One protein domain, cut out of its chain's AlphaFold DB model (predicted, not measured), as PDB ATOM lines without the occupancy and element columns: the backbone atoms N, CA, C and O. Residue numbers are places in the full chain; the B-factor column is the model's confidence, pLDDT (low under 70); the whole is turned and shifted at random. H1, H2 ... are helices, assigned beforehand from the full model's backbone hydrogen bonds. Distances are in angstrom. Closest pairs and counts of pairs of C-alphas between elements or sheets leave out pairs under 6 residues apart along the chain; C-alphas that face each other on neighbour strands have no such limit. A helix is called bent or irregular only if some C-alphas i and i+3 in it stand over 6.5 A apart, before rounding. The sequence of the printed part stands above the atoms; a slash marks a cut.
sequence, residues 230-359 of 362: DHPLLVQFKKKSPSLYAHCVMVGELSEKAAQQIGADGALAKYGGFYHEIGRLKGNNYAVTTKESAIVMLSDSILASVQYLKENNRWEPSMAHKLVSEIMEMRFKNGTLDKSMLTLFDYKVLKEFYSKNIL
ATOM      1  N   ASP A 230      20.462 -48.011 -22.708       73.06
ATOM      2  CA  ASP A 230      20.019 -47.358 -21.480       73.06
ATOM      3  C   ASP A 230      20.203 -45.833 -21.499       73.06
ATOM      4  O   ASP A 230      19.947 -45.172 -20.487       73.06
ATOM      5  N   HIS A 231      20.568 -45.242 -22.646       82.31
ATOM      6  CA  HIS A 231      20.713 -43.798 -22.768       82.31
ATOM      7  C   HIS A 231      19.440 -43.097 -22.247       82.31
ATOM      8  O   HIS A 231      18.337 -43.382 -22.734       82.31
ATOM      9  N   PRO A 232      19.544 -42.138 -21.301       84.88
ATOM     10  CA  PRO A 232      18.384 -41.603 -20.584       84.88
ATOM     11  C   PRO A 232      17.270 -41.080 -21.496       84.88
ATOM     12  O   PRO A 232      16.090 -41.254 -21.195       84.88
ATOM     13  N   LEU A 233      17.632 -40.476 -22.635       82.56
ATOM     14  CA  LEU A 233      16.661 -40.032 -23.643       82.56
ATOM     15  C   LEU A 233      15.894 -41.188 -24.296       82.56
ATOM     16  O   LEU A 233      14.686 -41.061 -24.462       82.56
ATOM     17  N   LEU A 234      16.549 -42.303 -24.633       83.75
ATOM     18  CA  LEU A 234      15.891 -43.474 -25.218       83.75
ATOM     19  C   LEU A 234      14.987 -44.162 -24.196       83.75
ATOM     20  O   LEU A 234      13.857 -44.520 -24.517       83.75
ATOM     21  N   VAL A 235      15.425 -44.246 -22.937       85.88
ATOM     22  CA  VAL A 235      14.599 -44.758 -21.833       85.88
ATOM     23  C   VAL A 235      13.360 -43.884 -21.619       85.88
ATOM     24  O   VAL A 235      12.250 -44.399 -21.479       85.88
ATOM     25  N   GLN A 236      13.516 -42.557 -21.614       86.06
ATOM     26  CA  GLN A 236      12.383 -41.632 -21.517       86.06
ATOM     27  C   GLN A 236      11.466 -41.713 -22.738       86.06
ATOM     28  O   GLN A 236      10.245 -41.661 -22.589       86.06
ATOM     29  N   PHE A 237      12.036 -41.858 -23.933       86.19
ATOM     30  CA  PHE A 237      11.280 -41.976 -25.170       86.19
ATOM     31  C   PHE A 237      10.444 -43.257 -25.192       86.19
ATOM     32  O   PHE A 237       9.235 -43.178 -25.395       86.19
ATOM     33  N   LYS A 238      11.040 -44.399 -24.826       88.81
ATOM     34  CA  LYS A 238      10.347 -45.682 -24.646       88.81
ATOM     35  C   LYS A 238       9.196 -45.585 -23.645       88.81
ATOM     36  O   LYS A 238       8.135 -46.144 -23.888       88.81
ATOM     37  N   LYS A 239       9.379 -44.857 -22.534       89.56
ATOM     38  CA  LYS A 239       8.312 -44.623 -21.542       89.56
ATOM     39  C   LYS A 239       7.169 -43.766 -22.090       89.56
ATOM     40  O   LYS A 239       6.022 -44.010 -21.737       89.56
ATOM     41  N   LYS A 240       7.471 -42.752 -22.908       89.31
ATOM     42  CA  LYS A 240       6.464 -41.839 -23.472       89.31
ATOM     43  C   LYS A 240       5.701 -42.443 -24.650       89.31
ATOM     44  O   LYS A 240       4.502 -42.227 -24.750       89.31
ATOM     45  N   SER A 241       6.388 -43.152 -25.543       90.81
ATOM     46  CA  SER A 241       5.785 -43.793 -26.714       90.81
ATOM     47  C   SER A 241       6.504 -45.106 -27.044       90.81
ATOM     48  O   SER A 241       7.479 -45.106 -27.799       90.81
ATOM     49  N   PRO A 242       6.035 -46.244 -26.497       88.62
ATOM     50  CA  PRO A 242       6.623 -47.553 -26.775       88.62
ATOM     51  C   PRO A 242       6.585 -47.930 -28.262       88.62
ATOM     52  O   PRO A 242       7.547 -48.494 -28.774       88.62
ATOM     53  N   SER A 243       5.491 -47.585 -28.953       86.94
ATOM     54  CA  SER A 243       5.303 -47.862 -30.384       86.94
ATOM     55  C   SER A 243       6.313 -47.097 -31.246       86.94
ATOM     56  O   SER A 243       7.043 -47.702 -32.028       86.94
ATOM     57  N   LEU A 244       6.446 -45.781 -31.035       87.38
ATOM     58  CA  LEU A 244       7.381 -44.971 -31.821       87.38
ATOM     59  C   LEU A 244       8.845 -45.318 -31.507       87.38
ATOM     60  O   LEU A 244       9.700 -45.254 -32.387       87.38
ATOM     61  N   TYR A 245       9.130 -45.738 -30.270       89.25
ATOM     62  CA  TYR A 245      10.434 -46.288 -29.909       89.25
ATOM     63  C   TYR A 245      10.748 -47.570 -30.691       89.25
ATOM     64  O   TYR A 245      11.833 -47.667 -31.256       89.25
ATOM     65  N   ALA A 246       9.810 -48.520 -30.770       88.19
ATOM     66  CA  ALA A 246      10.001 -49.751 -31.538       88.19
ATOM     67  C   ALA A 246      10.248 -49.463 -33.028       88.19
ATOM     68  O   ALA A 246      11.175 -50.024 -33.606       88.19
ATOM     69  N   HIS A 247       9.504 -48.518 -33.616       89.38
ATOM     70  CA  HIS A 247       9.753 -48.035 -34.982       89.38
ATOM     71  C   HIS A 247      11.182 -47.514 -35.160       89.38
ATOM     72  O   HIS A 247      11.901 -47.965 -36.045       89.38
ATOM     73  N   CYS A 248      11.640 -46.618 -34.281       90.88
ATOM     74  CA  CYS A 248      12.992 -46.062 -34.370       90.88
ATOM     75  C   CYS A 248      14.085 -47.133 -34.225       90.88
ATOM     76  O   CYS A 248      15.132 -47.021 -34.864       90.88
ATOM     77  N   VAL A 249      13.849 -48.170 -33.413       90.38
ATOM     78  CA  VAL A 249      14.769 -49.308 -33.285       90.38
ATOM     79  C   VAL A 249      14.852 -50.086 -34.599       90.38
ATOM     80  O   VAL A 249      15.958 -50.274 -35.102       90.38
ATOM     81  N   MET A 250      13.712 -50.432 -35.208       91.12
ATOM     82  CA  MET A 250      13.676 -51.108 -36.514       91.12
ATOM     83  C   MET A 250      14.358 -50.271 -37.607       91.12
ATOM     84  O   MET A 250      15.170 -50.785 -38.375       91.12
ATOM     85  N   VAL A 251      14.099 -48.957 -37.638       93.56
ATOM     86  CA  VAL A 251      14.769 -48.027 -38.564       93.56
ATOM     87  C   VAL A 251      16.282 -48.049 -38.359       93.56
ATOM     88  O   VAL A 251      17.021 -48.089 -39.341       93.56
ATOM     89  N   GLY A 252      16.757 -48.028 -37.112       92.50
ATOM     90  CA  GLY A 252      18.183 -48.086 -36.798       92.50
ATOM     91  C   GLY A 252      18.836 -49.389 -37.256       92.50
ATOM     92  O   GLY A 252      19.846 -49.350 -37.952       92.50
ATOM     93  N   GLU A 253      18.250 -50.536 -36.923       92.31
ATOM     94  CA  GLU A 253      18.788 -51.856 -37.283       92.31
ATOM     95  C   GLU A 253      18.832 -52.073 -38.800       92.31
ATOM     96  O   GLU A 253      19.856 -52.499 -39.341       92.31
ATOM     97  N   LEU A 254      17.766 -51.694 -39.511       94.25
ATOM     98  CA  LEU A 254      17.735 -51.764 -40.969       94.25
ATOM     99  C   LEU A 254      18.773 -50.821 -41.602       94.25
ATOM    100  O   LEU A 254      19.436 -51.181 -42.576       94.25
ATOM    101  N   SER A 255      18.947 -49.626 -41.030       95.38
ATOM    102  CA  SER A 255      19.923 -48.636 -41.503       95.38
ATOM    103  C   SER A 255      21.368 -49.080 -41.288       95.38
ATOM    104  O   SER A 255      22.206 -48.842 -42.153       95.38
ATOM    105  N   GLU A 256      21.665 -49.749 -40.175       94.50
ATOM    106  CA  GLU A 256      22.984 -50.330 -39.904       94.50
ATOM    107  C   GLU A 256      23.369 -51.342 -40.985       94.50
ATOM    108  O   GLU A 256      24.420 -51.218 -41.619       94.50
ATOM    109  N   LYS A 257      22.479 -52.310 -41.238       95.06
ATOM    110  CA  LYS A 257      22.687 -53.349 -42.250       95.06
ATOM    111  C   LYS A 257      22.826 -52.744 -43.651       95.06
ATOM    112  O   LYS A 257      23.719 -53.140 -44.397       95.06
ATOM    113  N   ALA A 258      21.992 -51.758 -43.995       95.44
ATOM    114  CA  ALA A 258      22.036 -51.060 -45.280       95.44
ATOM    115  C   ALA A 258      23.350 -50.289 -45.487       95.44
ATOM    116  O   ALA A 258      23.952 -50.362 -46.559       95.44
ATOM    117  N   ALA A 259      23.821 -49.576 -44.461       96.06
ATOM    118  CA  ALA A 259      25.074 -48.828 -44.505       96.06
ATOM    119  C   ALA A 259      26.281 -49.736 -44.746       96.06
ATOM    120  O   ALA A 259      27.128 -49.429 -45.590       96.06
ATOM    121  N   GLN A 260      26.314 -50.895 -44.083       95.12
ATOM    122  CA  GLN A 260      27.374 -51.886 -44.257       95.12
ATOM    123  C   GLN A 260      27.473 -52.402 -45.703       95.12
ATOM    124  O   GLN A 260      28.581 -52.656 -46.172       95.12
ATOM    125  N   GLN A 261      26.361 -52.484 -46.450       96.06
ATOM    126  CA  GLN A 261      26.383 -52.941 -47.851       96.06
ATOM    127  C   GLN A 261      27.133 -52.000 -48.800       96.06
ATOM    128  O   GLN A 261      27.634 -52.441 -49.833       96.06
ATOM    129  N   ILE A 262      27.207 -50.709 -48.472       93.62
ATOM    130  CA  ILE A 262      27.851 -49.691 -49.316       93.62
ATOM    131  C   ILE A 262      29.141 -49.132 -48.698       93.62
ATOM    132  O   ILE A 262      29.666 -48.117 -49.163       93.62
ATOM    133  N   GLY A 263      29.635 -49.764 -47.628       90.00
ATOM    134  CA  GLY A 263      30.817 -49.314 -46.888       90.00
ATOM    135  C   GLY A 263      30.635 -47.974 -46.164       90.00
ATOM    136  O   GLY A 263      31.618 -47.267 -45.956       90.00
ATOM    137  N   ALA A 264      29.397 -47.597 -45.830       92.38
ATOM    138  CA  ALA A 264      29.092 -46.442 -44.983       92.38
ATOM    139  C   ALA A 264      29.189 -46.808 -43.488       92.38
ATOM    140  O   ALA A 264      29.258 -47.988 -43.133       92.38
ATOM    141  N   ASP A 265      29.184 -45.808 -42.601       90.69
ATOM    142  CA  ASP A 265      29.279 -46.046 -41.156       90.69
ATOM    143  C   ASP A 265      27.962 -46.628 -40.610       90.69
ATOM    144  O   ASP A 265      26.966 -45.926 -40.400       90.69
ATOM    145  N   GLY A 266      27.963 -47.944 -40.376       91.44
ATOM    146  CA  GLY A 266      26.811 -48.672 -39.848       91.44
ATOM    147  C   GLY A 266      26.399 -48.238 -38.446       91.44
ATOM    148  O   GLY A 266      25.202 -48.147 -38.172       91.44
ATOM    149  N   ALA A 267      27.357 -47.902 -37.577       88.12
ATOM    150  CA  ALA A 267      27.049 -47.432 -36.235       88.12
ATOM    151  C   ALA A 267      26.345 -46.073 -36.317       88.12
ATOM    152  O   ALA A 267      25.251 -45.909 -35.779       88.12
ATOM    153  N   LEU A 268      26.911 -45.119 -37.060       89.00
ATOM    154  CA  LEU A 268      26.301 -43.803 -37.243       89.00
ATOM    155  C   LEU A 268      24.897 -43.894 -37.865       89.00
ATOM    156  O   LEU A 268      23.986 -43.204 -37.403       89.00
ATOM    157  N   ALA A 269      24.689 -44.769 -38.854       92.31
ATOM    158  CA  ALA A 269      23.369 -45.012 -39.436       92.31
ATOM    159  C   ALA A 269      22.376 -45.593 -38.411       92.31
ATOM    160  O   ALA A 269      21.241 -45.116 -38.319       92.31
ATOM    161  N   LYS A 270      22.807 -46.554 -37.581       91.25
ATOM    162  CA  LYS A 270      21.984 -47.143 -36.513       91.25
ATOM    163  C   LYS A 270      21.469 -46.093 -35.536       91.25
ATOM    164  O   LYS A 270      20.266 -45.996 -35.291       91.25
ATOM    165  N   TYR A 271      22.370 -45.267 -35.005       88.75
ATOM    166  CA  TYR A 271      22.004 -44.244 -34.020       88.75
ATOM    167  C   TYR A 271      21.280 -43.067 -34.655       88.75
ATOM    168  O   TYR A 271      20.378 -42.503 -34.036       88.75
ATOM    169  N   GLY A 272      21.588 -42.750 -35.913       89.62
ATOM    170  CA  GLY A 272      20.761 -41.859 -36.716       89.62
ATOM    171  C   GLY A 272      19.300 -42.316 -36.701       89.62
ATOM    172  O   GLY A 272      18.425 -41.518 -36.374       89.62
ATOM    173  N   GLY A 273      19.046 -43.609 -36.931       90.94
ATOM    174  CA  GLY A 273      17.715 -44.215 -36.832       90.94
ATOM    175  C   GLY A 273      17.111 -44.175 -35.424       90.94
ATOM    176  O   GLY A 273      15.960 -43.779 -35.272       90.94
ATOM    177  N   PHE A 274      17.874 -44.473 -34.371       89.69
ATOM    178  CA  PHE A 274      17.348 -44.449 -32.994       89.69
ATOM    179  C   PHE A 274      16.868 -43.061 -32.544       89.69
ATOM    180  O   PHE A 274      15.911 -42.955 -31.777       89.69
ATOM    181  N   TYR A 275      17.525 -41.995 -33.011       88.56
ATOM    182  CA  TYR A 275      17.274 -40.629 -32.548       88.56
ATOM    183  C   TYR A 275      16.549 -39.732 -33.562       88.56
ATOM    184  O   TYR A 275      16.241 -38.589 -33.213       88.56
ATOM    185  N   HIS A 276      16.252 -40.195 -34.785       88.81
ATOM    186  CA  HIS A 276      15.709 -39.325 -35.840       88.81
ATOM    187  C   HIS A 276      14.406 -38.617 -35.428       88.81
ATOM    188  O   HIS A 276      14.309 -37.397 -35.578       88.81
ATOM    189  N   GLU A 277      13.452 -39.326 -34.813       86.75
ATOM    190  CA  GLU A 277      12.188 -38.743 -34.333       86.75
ATOM    191  C   GLU A 277      12.390 -37.745 -33.183       86.75
ATOM    192  O   GLU A 277      11.777 -36.675 -33.159       86.75
ATOM    193  N   ILE A 278      13.327 -38.016 -32.266       83.31
ATOM    194  CA  ILE A 278      13.708 -37.060 -31.210       83.31
ATOM    195  C   ILE A 278      14.297 -35.788 -31.842       83.31
ATOM    196  O   ILE A 278      14.034 -34.674 -31.380       83.31
ATOM    197  N   GLY A 279      15.061 -35.935 -32.926       75.94
ATOM    198  CA  GLY A 279      15.623 -34.831 -33.699       75.94
ATOM    199  C   GLY A 279      14.564 -33.905 -34.308       75.94
ATOM    200  O   GLY A 279      14.773 -32.686 -34.323       75.94
ATOM    201  N   ARG A 280      13.417 -34.448 -34.748       76.88
ATOM    202  CA  ARG A 280      12.312 -33.685 -35.370       76.88
ATOM    203  C   ARG A 280      11.625 -32.722 -34.400       76.88
ATOM    204  O   ARG A 280      11.194 -31.650 -34.818       76.88
ATOM    205  N   LEU A 281      11.624 -33.024 -33.096       71.06
ATOM    206  CA  LEU A 281      11.065 -32.149 -32.049       71.06
ATOM    207  C   LEU A 281      11.748 -30.774 -31.968       71.06
ATOM    208  O   LEU A 281      11.191 -29.832 -31.411       71.06
ATOM    209  N   LYS A 282      12.962 -30.646 -32.513       61.84
ATOM    210  CA  LYS A 282      13.732 -29.396 -32.523       61.84
ATOM    211  C   LYS A 282      13.417 -28.471 -33.705       61.84
ATOM    212  O   LYS A 282      14.024 -27.406 -33.787       61.84
ATOM    213  N   GLY A 283      12.499 -28.858 -34.595       49.88
ATOM    214  CA  GLY A 283      11.895 -27.965 -35.588       49.88
ATOM    215  C   GLY A 283      12.647 -27.774 -36.909       49.88
ATOM    216  O   GLY A 283      12.209 -26.963 -37.716       49.88
ATOM    217  N   ASN A 284      13.724 -28.518 -37.180       55.88
ATOM    218  CA  ASN A 284      14.432 -28.429 -38.460       55.88
ATOM    219  C   ASN A 284      14.303 -29.742 -39.239       55.88
ATOM    220  O   ASN A 284      14.738 -30.788 -38.761       55.88
ATOM    221  N   ASN A 285      13.750 -29.682 -40.455       58.19
ATOM    222  CA  ASN A 285      13.918 -30.741 -41.450       58.19
ATOM    223  C   ASN A 285      15.410 -30.805 -41.797       58.19
ATOM    224  O   ASN A 285      15.913 -29.956 -42.533       58.19
ATOM    225  N   TYR A 286      16.137 -31.751 -41.203       63.84
ATOM    226  CA  TYR A 286      17.559 -31.912 -41.476       63.84
ATOM    227  C   TYR A 286      17.751 -32.242 -42.956       63.84
ATOM    228  O   TYR A 286      17.123 -33.156 -43.490       63.84
ATOM    229  N   ALA A 287      18.604 -31.467 -43.623       69.62
ATOM    230  CA  ALA A 287      19.005 -31.772 -44.983       69.62
ATOM    231  C   ALA A 287      19.805 -33.079 -44.983       69.62
ATOM    232  O   ALA A 287      20.693 -33.272 -44.153       69.62
ATOM    233  N   VAL A 288      19.498 -33.958 -45.931       84.06
ATOM    234  CA  VAL A 288      20.225 -35.210 -46.122       84.06
ATOM    235  C   VAL A 288      21.560 -34.895 -46.800       84.06
ATOM    236  O   VAL A 288      21.609 -34.644 -48.003       84.06
ATOM    237  N   THR A 289      22.640 -34.847 -46.020       85.31
ATOM    238  CA  THR A 289      23.978 -34.431 -46.490       85.31
ATOM    239  C   THR A 289      25.037 -35.527 -46.400       85.31
ATOM    240  O   THR A 289      26.186 -35.299 -46.769       85.31
ATOM    241  N   THR A 290      24.685 -36.703 -45.883       90.62
ATOM    242  CA  THR A 290      25.600 -37.848 -45.740       90.62
ATOM    243  C   THR A 290      24.946 -39.132 -46.236       90.62
ATOM    244  O   THR A 290      23.719 -39.191 -46.370       90.62
ATOM    245  N   LYS A 291      25.751 -40.180 -46.460       93.19
ATOM    246  CA  LYS A 291      25.233 -41.493 -46.859       93.19
ATOM    247  C   LYS A 291      24.336 -42.071 -45.763       93.19
ATOM    248  O   LYS A 291      23.245 -42.549 -46.049       93.19
ATOM    249  N   GLU A 292      24.752 -41.946 -44.506       93.62
ATOM    250  CA  GLU A 292      24.053 -42.469 -43.329       93.62
ATOM    251  C   GLU A 292      22.700 -41.781 -43.127       93.62
ATOM    252  O   GLU A 292      21.698 -42.450 -42.897       93.62
ATOM    253  N   SER A 293      22.630 -40.453 -43.281       91.75
ATOM    254  CA  SER A 293      21.354 -39.724 -43.187       91.75
ATOM    255  C   SER A 293      20.394 -40.079 -44.325       91.75
ATOM    256  O   SER A 293      19.184 -40.148 -44.102       91.75
ATOM    257  N   ALA A 294      20.913 -40.356 -45.527       94.12
ATOM    258  CA  ALA A 294      20.089 -40.842 -46.631       94.12
ATOM    259  C   ALA A 294      19.551 -42.239 -46.351       94.12
ATOM    260  O   ALA A 294      18.363 -42.480 -46.551       94.12
ATOM    261  N   ILE A 295      20.401 -43.133 -45.851       95.56
ATOM    262  CA  ILE A 295      20.011 -44.488 -45.467       95.56
ATOM    263  C   ILE A 295      18.927 -44.450 -44.387       95.56
ATOM    264  O   ILE A 295      17.898 -45.091 -44.559       95.56
ATOM    265  N   VAL A 296      19.086 -43.641 -43.335       94.69
ATOM    266  CA  VAL A 296      18.066 -43.493 -42.281       94.69
ATOM    267  C   VAL A 296      16.734 -43.011 -42.854       94.69
ATOM    268  O   VAL A 296      15.691 -43.582 -42.547       94.69
ATOM    269  N   MET A 297      16.754 -42.007 -43.735       93.56
ATOM    270  CA  MET A 297      15.541 -41.506 -44.390       93.56
ATOM    271  C   MET A 297      14.866 -42.572 -45.269       93.56
ATOM    272  O   MET A 297      13.634 -42.652 -45.313       93.56
ATOM    273  N   LEU A 298      15.656 -43.349 -46.013       94.44
ATOM    274  CA  LEU A 298      15.146 -44.424 -46.862       94.44
ATOM    275  C   LEU A 298      14.534 -45.538 -46.012       94.44
ATOM    276  O   LEU A 298      13.390 -45.907 -46.266       94.44
ATOM    277  N   SER A 299      15.244 -46.000 -44.979       95.12
ATOM    278  CA  SER A 299      14.755 -46.993 -44.021       95.12
ATOM    279  C   SER A 299      13.436 -46.558 -43.382       95.12
ATOM    280  O   SER A 299      12.480 -47.325 -43.406       95.12
ATOM    281  N   ASP A 300      13.345 -45.318 -42.886       93.94
ATOM    282  CA  ASP A 300      12.116 -44.767 -42.298       93.94
ATOM    283  C   ASP A 300      10.956 -44.730 -43.304       93.94
ATOM    284  O   ASP A 300       9.884 -45.273 -43.047       93.94
ATOM    285  N   SER A 301      11.188 -44.178 -44.501       93.06
ATOM    286  CA  SER A 301      10.150 -44.072 -45.539       93.06
ATOM    287  C   SER A 301       9.612 -45.441 -45.964       93.06
ATOM    288  O   SER A 301       8.412 -45.604 -46.198       93.06
ATOM    289  N   ILE A 302      10.506 -46.421 -46.091       93.81
ATOM    290  CA  ILE A 302      10.181 -47.787 -46.489       93.81
ATOM    291  C   ILE A 302       9.406 -48.493 -45.375       93.81
ATOM    292  O   ILE A 302       8.316 -49.002 -45.637       93.81
ATOM    293  N   LEU A 303       9.922 -48.487 -44.143       91.94
ATOM    294  CA  LEU A 303       9.288 -49.153 -43.007       91.94
ATOM    295  C   LEU A 303       7.917 -48.555 -42.695       91.94
ATOM    296  O   LEU A 303       6.957 -49.304 -42.550       91.94
ATOM    297  N   ALA A 304       7.787 -47.225 -42.702       90.69
ATOM    298  CA  ALA A 304       6.504 -46.558 -42.499       90.69
ATOM    299  C   ALA A 304       5.473 -46.957 -43.570       90.69
ATOM    300  O   ALA A 304       4.303 -47.187 -43.261       90.69
ATOM    301  N   SER A 305       5.904 -47.097 -44.828       91.81
ATOM    302  CA  SER A 305       5.025 -47.526 -45.923       91.81
ATOM    303  C   SER A 305       4.605 -48.991 -45.783       91.81
ATOM    304  O   SER A 305       3.439 -49.324 -45.992       91.81
ATOM    305  N   VAL A 306       5.535 -49.872 -45.404       90.94
ATOM    306  CA  VAL A 306       5.256 -51.294 -45.151       90.94
ATOM    307  C   VAL A 306       4.300 -51.446 -43.972       90.94
ATOM    308  O   VAL A 306       3.305 -52.161 -44.086       90.94
ATOM    309  N   GLN A 307       4.555 -50.742 -42.870       88.69
ATOM    310  CA  GLN A 307       3.709 -50.760 -41.683       88.69
ATOM    311  C   GLN A 307       2.289 -50.288 -42.010       88.69
ATOM    312  O   GLN A 307       1.332 -50.996 -41.706       88.69
ATOM    313  N   TYR A 308       2.146 -49.168 -42.723       90.06
ATOM    314  CA  TYR A 308       0.843 -48.676 -43.172       90.06
ATOM    315  C   TYR A 308       0.083 -49.711 -44.021       90.06
ATOM    316  O   TYR A 308      -1.125 -49.892 -43.861       90.06
ATOM    317  N   LEU A 309       0.766 -50.423 -44.922       91.19
ATOM    318  CA  LEU A 309       0.137 -51.470 -45.733       91.19
ATOM    319  C   LEU A 309      -0.252 -52.699 -44.900       91.19
ATOM    320  O   LEU A 309      -1.327 -53.256 -45.133       91.19
ATOM    321  N   LYS A 310       0.582 -53.108 -43.935       88.56
ATOM    322  CA  LYS A 310       0.288 -54.213 -43.009       88.56
ATOM    323  C   LYS A 310      -0.935 -53.895 -42.143       88.56
ATOM    324  O   LYS A 310      -1.853 -54.705 -42.086       88.56
ATOM    325  N   GLU A 311      -0.997 -52.699 -41.557       88.88
ATOM    326  CA  GLU A 311      -2.120 -52.243 -40.720       88.88
ATOM    327  C   GLU A 311      -3.460 -52.224 -41.477       88.88
ATOM    328  O   GLU A 311      -4.517 -52.409 -40.879       88.88
ATOM    329  N   ASN A 312      -3.422 -52.057 -42.803       92.25
ATOM    330  CA  ASN A 312      -4.602 -52.058 -43.668       92.25
ATOM    331  C   ASN A 312      -4.865 -53.402 -44.380       92.25
ATOM    332  O   ASN A 312      -5.704 -53.439 -45.280       92.25
ATOM    333  N   ASN A 313      -4.172 -54.492 -44.025       90.50
ATOM    334  CA  ASN A 313      -4.268 -55.811 -44.683       90.50
ATOM    335  C   ASN A 313      -4.024 -55.774 -46.204       90.50
ATOM    336  O   ASN A 313      -4.635 -56.514 -46.972       90.50
ATOM    337  N   ARG A 314      -3.146 -54.874 -46.654       91.06
ATOM    338  CA  ARG A 314      -2.806 -54.682 -48.071       91.06
ATOM    339  C   ARG A 314      -1.390 -55.123 -48.407       91.06
ATOM    340  O   ARG A 314      -0.994 -54.940 -49.548       91.06
ATOM    341  N   TRP A 315      -0.616 -55.613 -47.439       89.00
ATOM    342  CA  TRP A 315       0.780 -56.001 -47.630       89.00
ATOM    343  C   TRP A 315       0.916 -57.434 -48.151       89.00
ATOM    344  O   TRP A 315       0.371 -58.362 -47.570       89.00
ATOM    345  N   GLU A 316       1.723 -57.596 -49.196       87.94
ATOM    346  CA  GLU A 316       2.080 -58.869 -49.816       87.94
ATOM    347  C   GLU A 316       3.590 -58.847 -50.103       87.94
ATOM    348  O   GLU A 316       4.065 -57.882 -50.717       87.94
ATOM    349  N   PRO A 317       4.363 -59.884 -49.719       84.69
ATOM    350  CA  PRO A 317       5.813 -59.944 -49.939       84.69
ATOM    351  C   PRO A 317       6.252 -59.685 -51.388       84.69
ATOM    352  O   PRO A 317       7.292 -59.073 -51.632       84.69
ATOM    353  N   SER A 318       5.432 -60.092 -52.361       86.56
ATOM    354  CA  SER A 318       5.673 -59.880 -53.794       86.56
ATOM    355  C   SER A 318       5.738 -58.398 -54.195       86.56
ATOM    356  O   SER A 318       6.325 -58.060 -55.223       86.56
ATOM    357  N   MET A 319       5.184 -57.494 -53.379       89.06
ATOM    358  CA  MET A 319       5.207 -56.054 -53.630       89.06
ATOM    359  C   MET A 319       6.491 -55.367 -53.169       89.06
ATOM    360  O   MET A 319       6.710 -54.222 -53.565       89.06
ATOM    361  N   ALA A 320       7.342 -56.024 -52.371       88.00
ATOM    362  CA  ALA A 320       8.512 -55.399 -51.751       88.00
ATOM    363  C   ALA A 320       9.395 -54.674 -52.777       88.00
ATOM    364  O   ALA A 320       9.667 -53.482 -52.642       88.00
ATOM    365  N   HIS A 321       9.749 -55.354 -53.871       90.62
ATOM    366  CA  HIS A 321      10.579 -54.767 -54.923       90.62
ATOM    367  C   HIS A 321       9.919 -53.548 -55.591       90.62
ATOM    368  O   HIS A 321      10.591 -52.557 -55.895       90.62
ATOM    369  N   LYS A 322       8.600 -53.600 -55.827       92.56
ATOM    370  CA  LYS A 322       7.849 -52.495 -56.438       92.56
ATOM    371  C   LYS A 322       7.787 -51.292 -55.494       92.56
ATOM    372  O   LYS A 322       8.150 -50.196 -55.909       92.56
ATOM    373  N   LEU A 323       7.427 -51.512 -54.230       93.19
ATOM    374  CA  LEU A 323       7.336 -50.465 -53.214       93.19
ATOM    375  C   LEU A 323       8.684 -49.762 -53.003       93.19
ATOM    376  O   LEU A 323       8.759 -48.537 -53.057       93.19
ATOM    377  N   VAL A 324       9.763 -50.532 -52.821       94.06
ATOM    378  CA  VAL A 324      11.122 -49.985 -52.663       94.06
ATOM    379  C   VAL A 324      11.523 -49.169 -53.884       94.06
ATOM    380  O   VAL A 324      12.044 -48.063 -53.741       94.06
ATOM    381  N   SER A 325      11.253 -49.688 -55.088       93.31
ATOM    382  CA  SER A 325      11.541 -48.976 -56.334       93.31
ATOM    383  C   SER A 325      10.837 -47.624 -56.389       93.31
ATOM    384  O   SER A 325      11.494 -46.626 -56.665       93.31
ATOM    385  N   GLU A 326       9.536 -47.586 -56.098       94.56
ATOM    386  CA  GLU A 326       8.725 -46.366 -56.145       94.56
ATOM    387  C   GLU A 326       9.190 -45.331 -55.113       94.56
ATOM    388  O   GLU A 326       9.369 -44.159 -55.450       94.56
ATOM    389  N   ILE A 327       9.458 -45.757 -53.872       93.75
ATOM    390  CA  ILE A 327       9.924 -44.861 -52.805       93.75
ATOM    391  C   ILE A 327      11.294 -44.274 -53.145       93.75
ATOM    392  O   ILE A 327      11.482 -43.056 -53.071       93.75
ATOM    393  N   MET A 328      12.257 -45.116 -53.528       93.50
ATOM    394  CA  MET A 328      13.608 -44.654 -53.848       93.50
ATOM    395  C   MET A 328      13.615 -43.746 -55.081       93.50
ATOM    396  O   MET A 328      14.279 -42.709 -55.069       93.50
ATOM    397  N   GLU A 329      12.830 -44.075 -56.112       93.31
ATOM    398  CA  GLU A 329      12.730 -43.264 -57.325       93.31
ATOM    399  C   GLU A 329      12.078 -41.905 -57.051       93.31
ATOM    400  O   GLU A 329      12.553 -40.883 -57.545       93.31
ATOM    401  N   MET A 330      11.041 -41.860 -56.211       93.06
ATOM    402  CA  MET A 330      10.431 -40.608 -55.763       93.06
ATOM    403  C   MET A 330      11.443 -39.718 -55.020       93.06
ATOM    404  O   MET A 330      11.535 -38.523 -55.302       93.06
ATOM    405  N   ARG A 331      12.229 -40.278 -54.089       89.88
ATOM    406  CA  ARG A 331      13.251 -39.519 -53.336       89.88
ATOM    407  C   ARG A 331      14.380 -39.014 -54.231       89.88
ATOM    408  O   ARG A 331      14.868 -37.904 -54.017       89.88
ATOM    409  N   PHE A 332      14.760 -39.809 -55.228       87.31
ATOM    410  CA  PHE A 332      15.743 -39.431 -56.236       87.31
ATOM    411  C   PHE A 332      15.228 -38.286 -57.121       87.31
ATOM    412  O   PHE A 332      15.886 -37.258 -57.232       87.31
ATOM    413  N   LYS A 333      14.017 -38.404 -57.685       90.06
ATOM    414  CA  LYS A 333      13.427 -37.371 -58.559       90.06
ATOM    415  C   LYS A 333      13.177 -36.043 -57.849       90.06
ATOM    416  O   LYS A 333      13.324 -34.993 -58.463       90.06
ATOM    417  N   ASN A 334      12.831 -36.080 -56.564       87.88
ATOM    418  CA  ASN A 334      12.584 -34.874 -55.772       87.88
ATOM    419  C   ASN A 334      13.878 -34.192 -55.279       87.88
ATOM    420  O   ASN A 334      13.803 -33.291 -54.443       87.88
ATOM    421  N   GLY A 335      15.060 -34.643 -55.718       85.19
ATOM    422  CA  GLY A 335      16.359 -34.063 -55.357       85.19
ATOM    423  C   GLY A 335      16.734 -34.214 -53.879       85.19
ATOM    424  O   GLY A 335      17.652 -33.565 -53.381       85.19
ATOM    425  N   THR A 336      16.020 -35.061 -53.128       85.31
ATOM    426  CA  THR A 336      16.233 -35.200 -51.675       85.31
ATOM    427  C   THR A 336      17.583 -35.851 -51.362       85.31
ATOM    428  O   THR A 336      18.158 -35.616 -50.304       85.31
ATOM    429  N   LEU A 337      18.099 -36.653 -52.296       87.31
ATOM    430  CA  LEU A 337      19.357 -37.383 -52.167       87.31
ATOM    431  C   LEU A 337      20.558 -36.642 -52.775       87.31
ATOM    432  O   LEU A 337      21.684 -37.099 -52.594       87.31
ATOM    433  N   ASP A 338      20.374 -35.497 -53.434       85.50
ATOM    434  CA  ASP A 338      21.432 -34.854 -54.234       85.50
ATOM    435  C   ASP A 338      22.671 -34.473 -53.411       85.50
ATOM    436  O   ASP A 338      23.797 -34.504 -53.904       85.50
ATOM    437  N   LYS A 339      22.477 -34.142 -52.129       85.75
ATOM    438  CA  LYS A 339      23.558 -33.747 -51.210       85.75
ATOM    439  C   LYS A 339      24.112 -34.902 -50.370       85.75
ATOM    440  O   LYS A 339      25.053 -34.689 -49.616       85.75
ATOM    441  N   SER A 340      23.559 -36.108 -50.496       83.31
ATOM    442  CA  SER A 340      23.843 -37.264 -49.628       83.31
ATOM    443  C   SER A 340      25.164 -37.992 -49.900       83.31
ATOM    444  O   SER A 340      25.477 -38.963 -49.219       83.31
ATOM    445  N   MET A 341      25.939 -37.566 -50.902       86.62
ATOM    446  CA  MET A 341      27.155 -38.257 -51.365       86.62
ATOM    447  C   MET A 341      26.942 -39.719 -51.823       86.62
ATOM    448  O   MET A 341      27.923 -40.437 -52.034       86.62
ATOM    449  N   LEU A 342      25.697 -40.183 -51.992       88.88
ATOM    450  CA  LEU A 342      25.401 -41.497 -52.566       88.88
ATOM    451  C   LEU A 342      25.754 -41.529 -54.055       88.88
ATOM    452  O   LEU A 342      25.356 -40.658 -54.829       88.88
ATOM    453  N   THR A 343      26.472 -42.568 -54.468       89.69
ATOM    454  CA  THR A 343      26.748 -42.828 -55.884       89.69
ATOM    455  C   THR A 343      25.605 -43.616 -56.533       89.69
ATOM    456  O   THR A 343      24.797 -44.257 -55.859       89.69
ATOM    457  N   LEU A 344      25.554 -43.646 -57.870       89.00
ATOM    458  CA  LEU A 344      24.616 -44.518 -58.596       89.00
ATOM    459  C   LEU A 344      24.852 -46.009 -58.310       89.00
ATOM    460  O   LEU A 344      23.923 -46.810 -58.427       89.00
ATOM    461  N   PHE A 345      26.082 -46.384 -57.953       89.62
ATOM    462  CA  PHE A 345      26.401 -47.735 -57.507       89.62
ATOM    463  C   PHE A 345      25.754 -48.018 -56.146       89.62
ATOM    464  O   PHE A 345      24.988 -48.976 -56.037       89.62
ATOM    465  N   ASP A 346      25.958 -47.130 -55.166       93.44
ATOM    466  CA  ASP A 346      25.350 -47.238 -53.833       93.44
ATOM    467  C   ASP A 346      23.821 -47.343 -53.930       93.44
ATOM    468  O   ASP A 346      23.208 -48.196 -53.296       93.44
ATOM    469  N   TYR A 347      23.200 -46.524 -54.788       92.69
ATOM    470  CA  TYR A 347      21.755 -46.544 -55.021       92.69
ATOM    471  C   TYR A 347      21.244 -47.921 -55.475       92.69
ATOM    472  O   TYR A 347      20.217 -48.392 -54.988       92.69
ATOM    473  N   LYS A 348      21.954 -48.585 -56.400       93.06
ATOM    474  CA  LYS A 348      21.575 -49.923 -56.888       93.06
ATOM    475  C   LYS A 348      21.710 -50.978 -55.794       93.06
ATOM    476  O   LYS A 348      20.790 -51.774 -55.623       93.06
ATOM    477  N   VAL A 349      22.815 -50.946 -55.045       95.19
ATOM    478  CA  VAL A 349      23.070 -51.873 -53.933       95.19
ATOM    479  C   VAL A 349      22.005 -51.720 -52.847       95.19
ATOM    480  O   VAL A 349      21.405 -52.709 -52.435       95.19
ATOM    481  N   LEU A 350      21.692 -50.483 -52.441       95.06
ATOM    482  CA  LEU A 350      20.646 -50.205 -51.453       95.06
ATOM    483  C   LEU A 350      19.271 -50.682 -51.930       95.06
ATOM    484  O   LEU A 350      18.538 -51.306 -51.167       95.06
ATOM    485  N   LYS A 351      18.923 -50.439 -53.197       93.94
ATOM    486  CA  LYS A 351      17.647 -50.884 -53.770       93.94
ATOM    487  C   LYS A 351      17.483 -52.401 -53.690       93.94
ATOM    488  O   LYS A 351      16.410 -52.887 -53.326       93.94
ATOM    489  N   GLU A 352      18.533 -53.143 -54.020       93.44
ATOM    490  CA  GLU A 352      18.531 -54.601 -53.923       93.44
ATOM    491  C   GLU A 352      18.471 -55.071 -52.463       93.44
ATOM    492  O   GLU A 352      17.672 -55.951 -52.138       93.44
ATOM    493  N   PHE A 353      19.248 -54.437 -51.579       94.50
ATOM    494  CA  PHE A 353      19.255 -54.719 -50.145       94.50
ATOM    495  C   PHE A 353      17.858 -54.571 -49.530       94.50
ATOM    496  O   PHE A 353      17.353 -55.521 -48.931       94.50
ATOM    497  N   TYR A 354      17.206 -53.420 -49.713       93.81
ATOM    498  CA  TYR A 354      15.878 -53.172 -49.152       93.81
ATOM    499  C   TYR A 354      14.840 -54.136 -49.730       93.81
ATOM    500  O   TYR A 354      14.040 -54.696 -48.988       93.81
ATOM    501  N   SER A 355      14.889 -54.411 -51.037       90.44
ATOM    502  CA  SER A 355      13.942 -55.332 -51.680       90.44
ATOM    503  C   SER A 355      13.993 -56.754 -51.107       90.44
ATOM    504  O   SER A 355      12.980 -57.448 -51.142       90.44
ATOM    505  N   LYS A 356      15.153 -57.187 -50.594       87.88
ATOM    506  CA  LYS A 356      15.355 -58.515 -49.995       87.88
ATOM    507  C   LYS A 356      15.057 -58.544 -48.493       87.88
ATOM    508  O   LYS A 356      14.403 -59.470 -48.031       87.88
ATOM    509  N   ASN A 357      15.508 -57.536 -47.744       83.81
ATOM    510  CA  ASN A 357      15.571 -57.599 -46.277       83.81
ATOM    511  C   ASN A 357      14.359 -56.988 -45.551       83.81
ATOM    512  O   ASN A 357      14.186 -57.222 -44.361       83.81
ATOM    513  N   ILE A 358      13.460 -56.281 -46.248       75.19
ATOM    514  CA  ILE A 358      12.186 -55.805 -45.657       75.19
ATOM    515  C   ILE A 358      11.307 -56.960 -45.142       75.19
ATOM    516  O   ILE A 358      10.408 -56.744 -44.333       75.19
ATOM    517  N   LEU A 359      11.548 -58.184 -45.620       60.16
ATOM    518  CA  LEU A 359      10.782 -59.374 -45.256       60.16
ATOM    519  C   LEU A 359      11.201 -59.988 -43.914       60.16
ATOM    520  O   LEU A 359      10.400 -60.711 -43.329       60.16
TER     521      LEU A 359
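This is residues 230 to 359 of the 362 residues of a protein of [Clostridium] populeti (UniProt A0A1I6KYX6). Two helical hairpins, H2 with H3 and H5 with H6, have the long helix H4 between them, and H2 also meets H6 near one end of H2. H1 is an outlying helix at the far end, folded back on the beginning of H2, while residues 308 to 313, of which 308 to 311 belong to H4, stick out. The printed part has 130 residues with six named helices, H1 to H6 in order, and no named strand; the class is all helix. It is compact, with a radius of gyration of the C-alphas of 14.4 A, and spans 38 by 36 by 25 A.

Find C-alpha 232 at (18.384, -41.603, -20.584); there H1 begins, and it runs to residue 240. Next comes H2, residues 242 to 261, 29.4 A from first to last C-alpha. H3 follows at residues 266 to 280, 21.3 A, and is irregular: C-alphas 274 and 277 are 7.8 A apart. Look for C-alpha 291 at (25.233, -41.493, -46.859), where H4 begins its 30.0 A run to residue 311. H5, residues 317 to 333, 25.3 A, is irregular too, with C-alphas 318 and 321 7.2 A apart. H6, residues 344 to 357, 20.1 A, ends at C-alpha 357 (15.571, -57.599, -46.277).

Begin at the hub, H2, which touches H1, H3, H4 and H6. With residues 244 to 245 alone it touches H1; the closest C-alphas, of Lys 238 and Tyr 245, are 5.3 A apart. H2 and H3 form a hairpin at a shallow tilt of 34 degrees, only just short of steep, and the C-alphas of Gly 252 and Gly 273 come within 3.9 A. H4 touches H2 at a steep tilt of 50 degrees, closest at Ser 255 and Val 296, C-alphas 5.5 A apart. It touches H3 at Ala 269 and Glu 292, the closest C-alphas, 4.7 A. H4, H5 and H6 make an up-and-down bundle, each running against the one before. H5 and H6 touch closest at the C-alphas of His 321 and Ser 355, 4.7 A, at a shallow tilt of 28 degrees. H1 and H4 are apart. Every O i to N i+4 pair is within hydrogen-bond range in H1, H2, H4 and H6, against 9 of 11 in H3 and 11 of 13 in H5.

The C-alphas of Lys 239 and Leu 344, the two farthest apart, are 40.5 A from each other. The printed part has no cut, and no link is long. Residues 279 to 285 stand free. Look at the B-factor column: pLDDT is under 70 at residues 282 to 287 and 359.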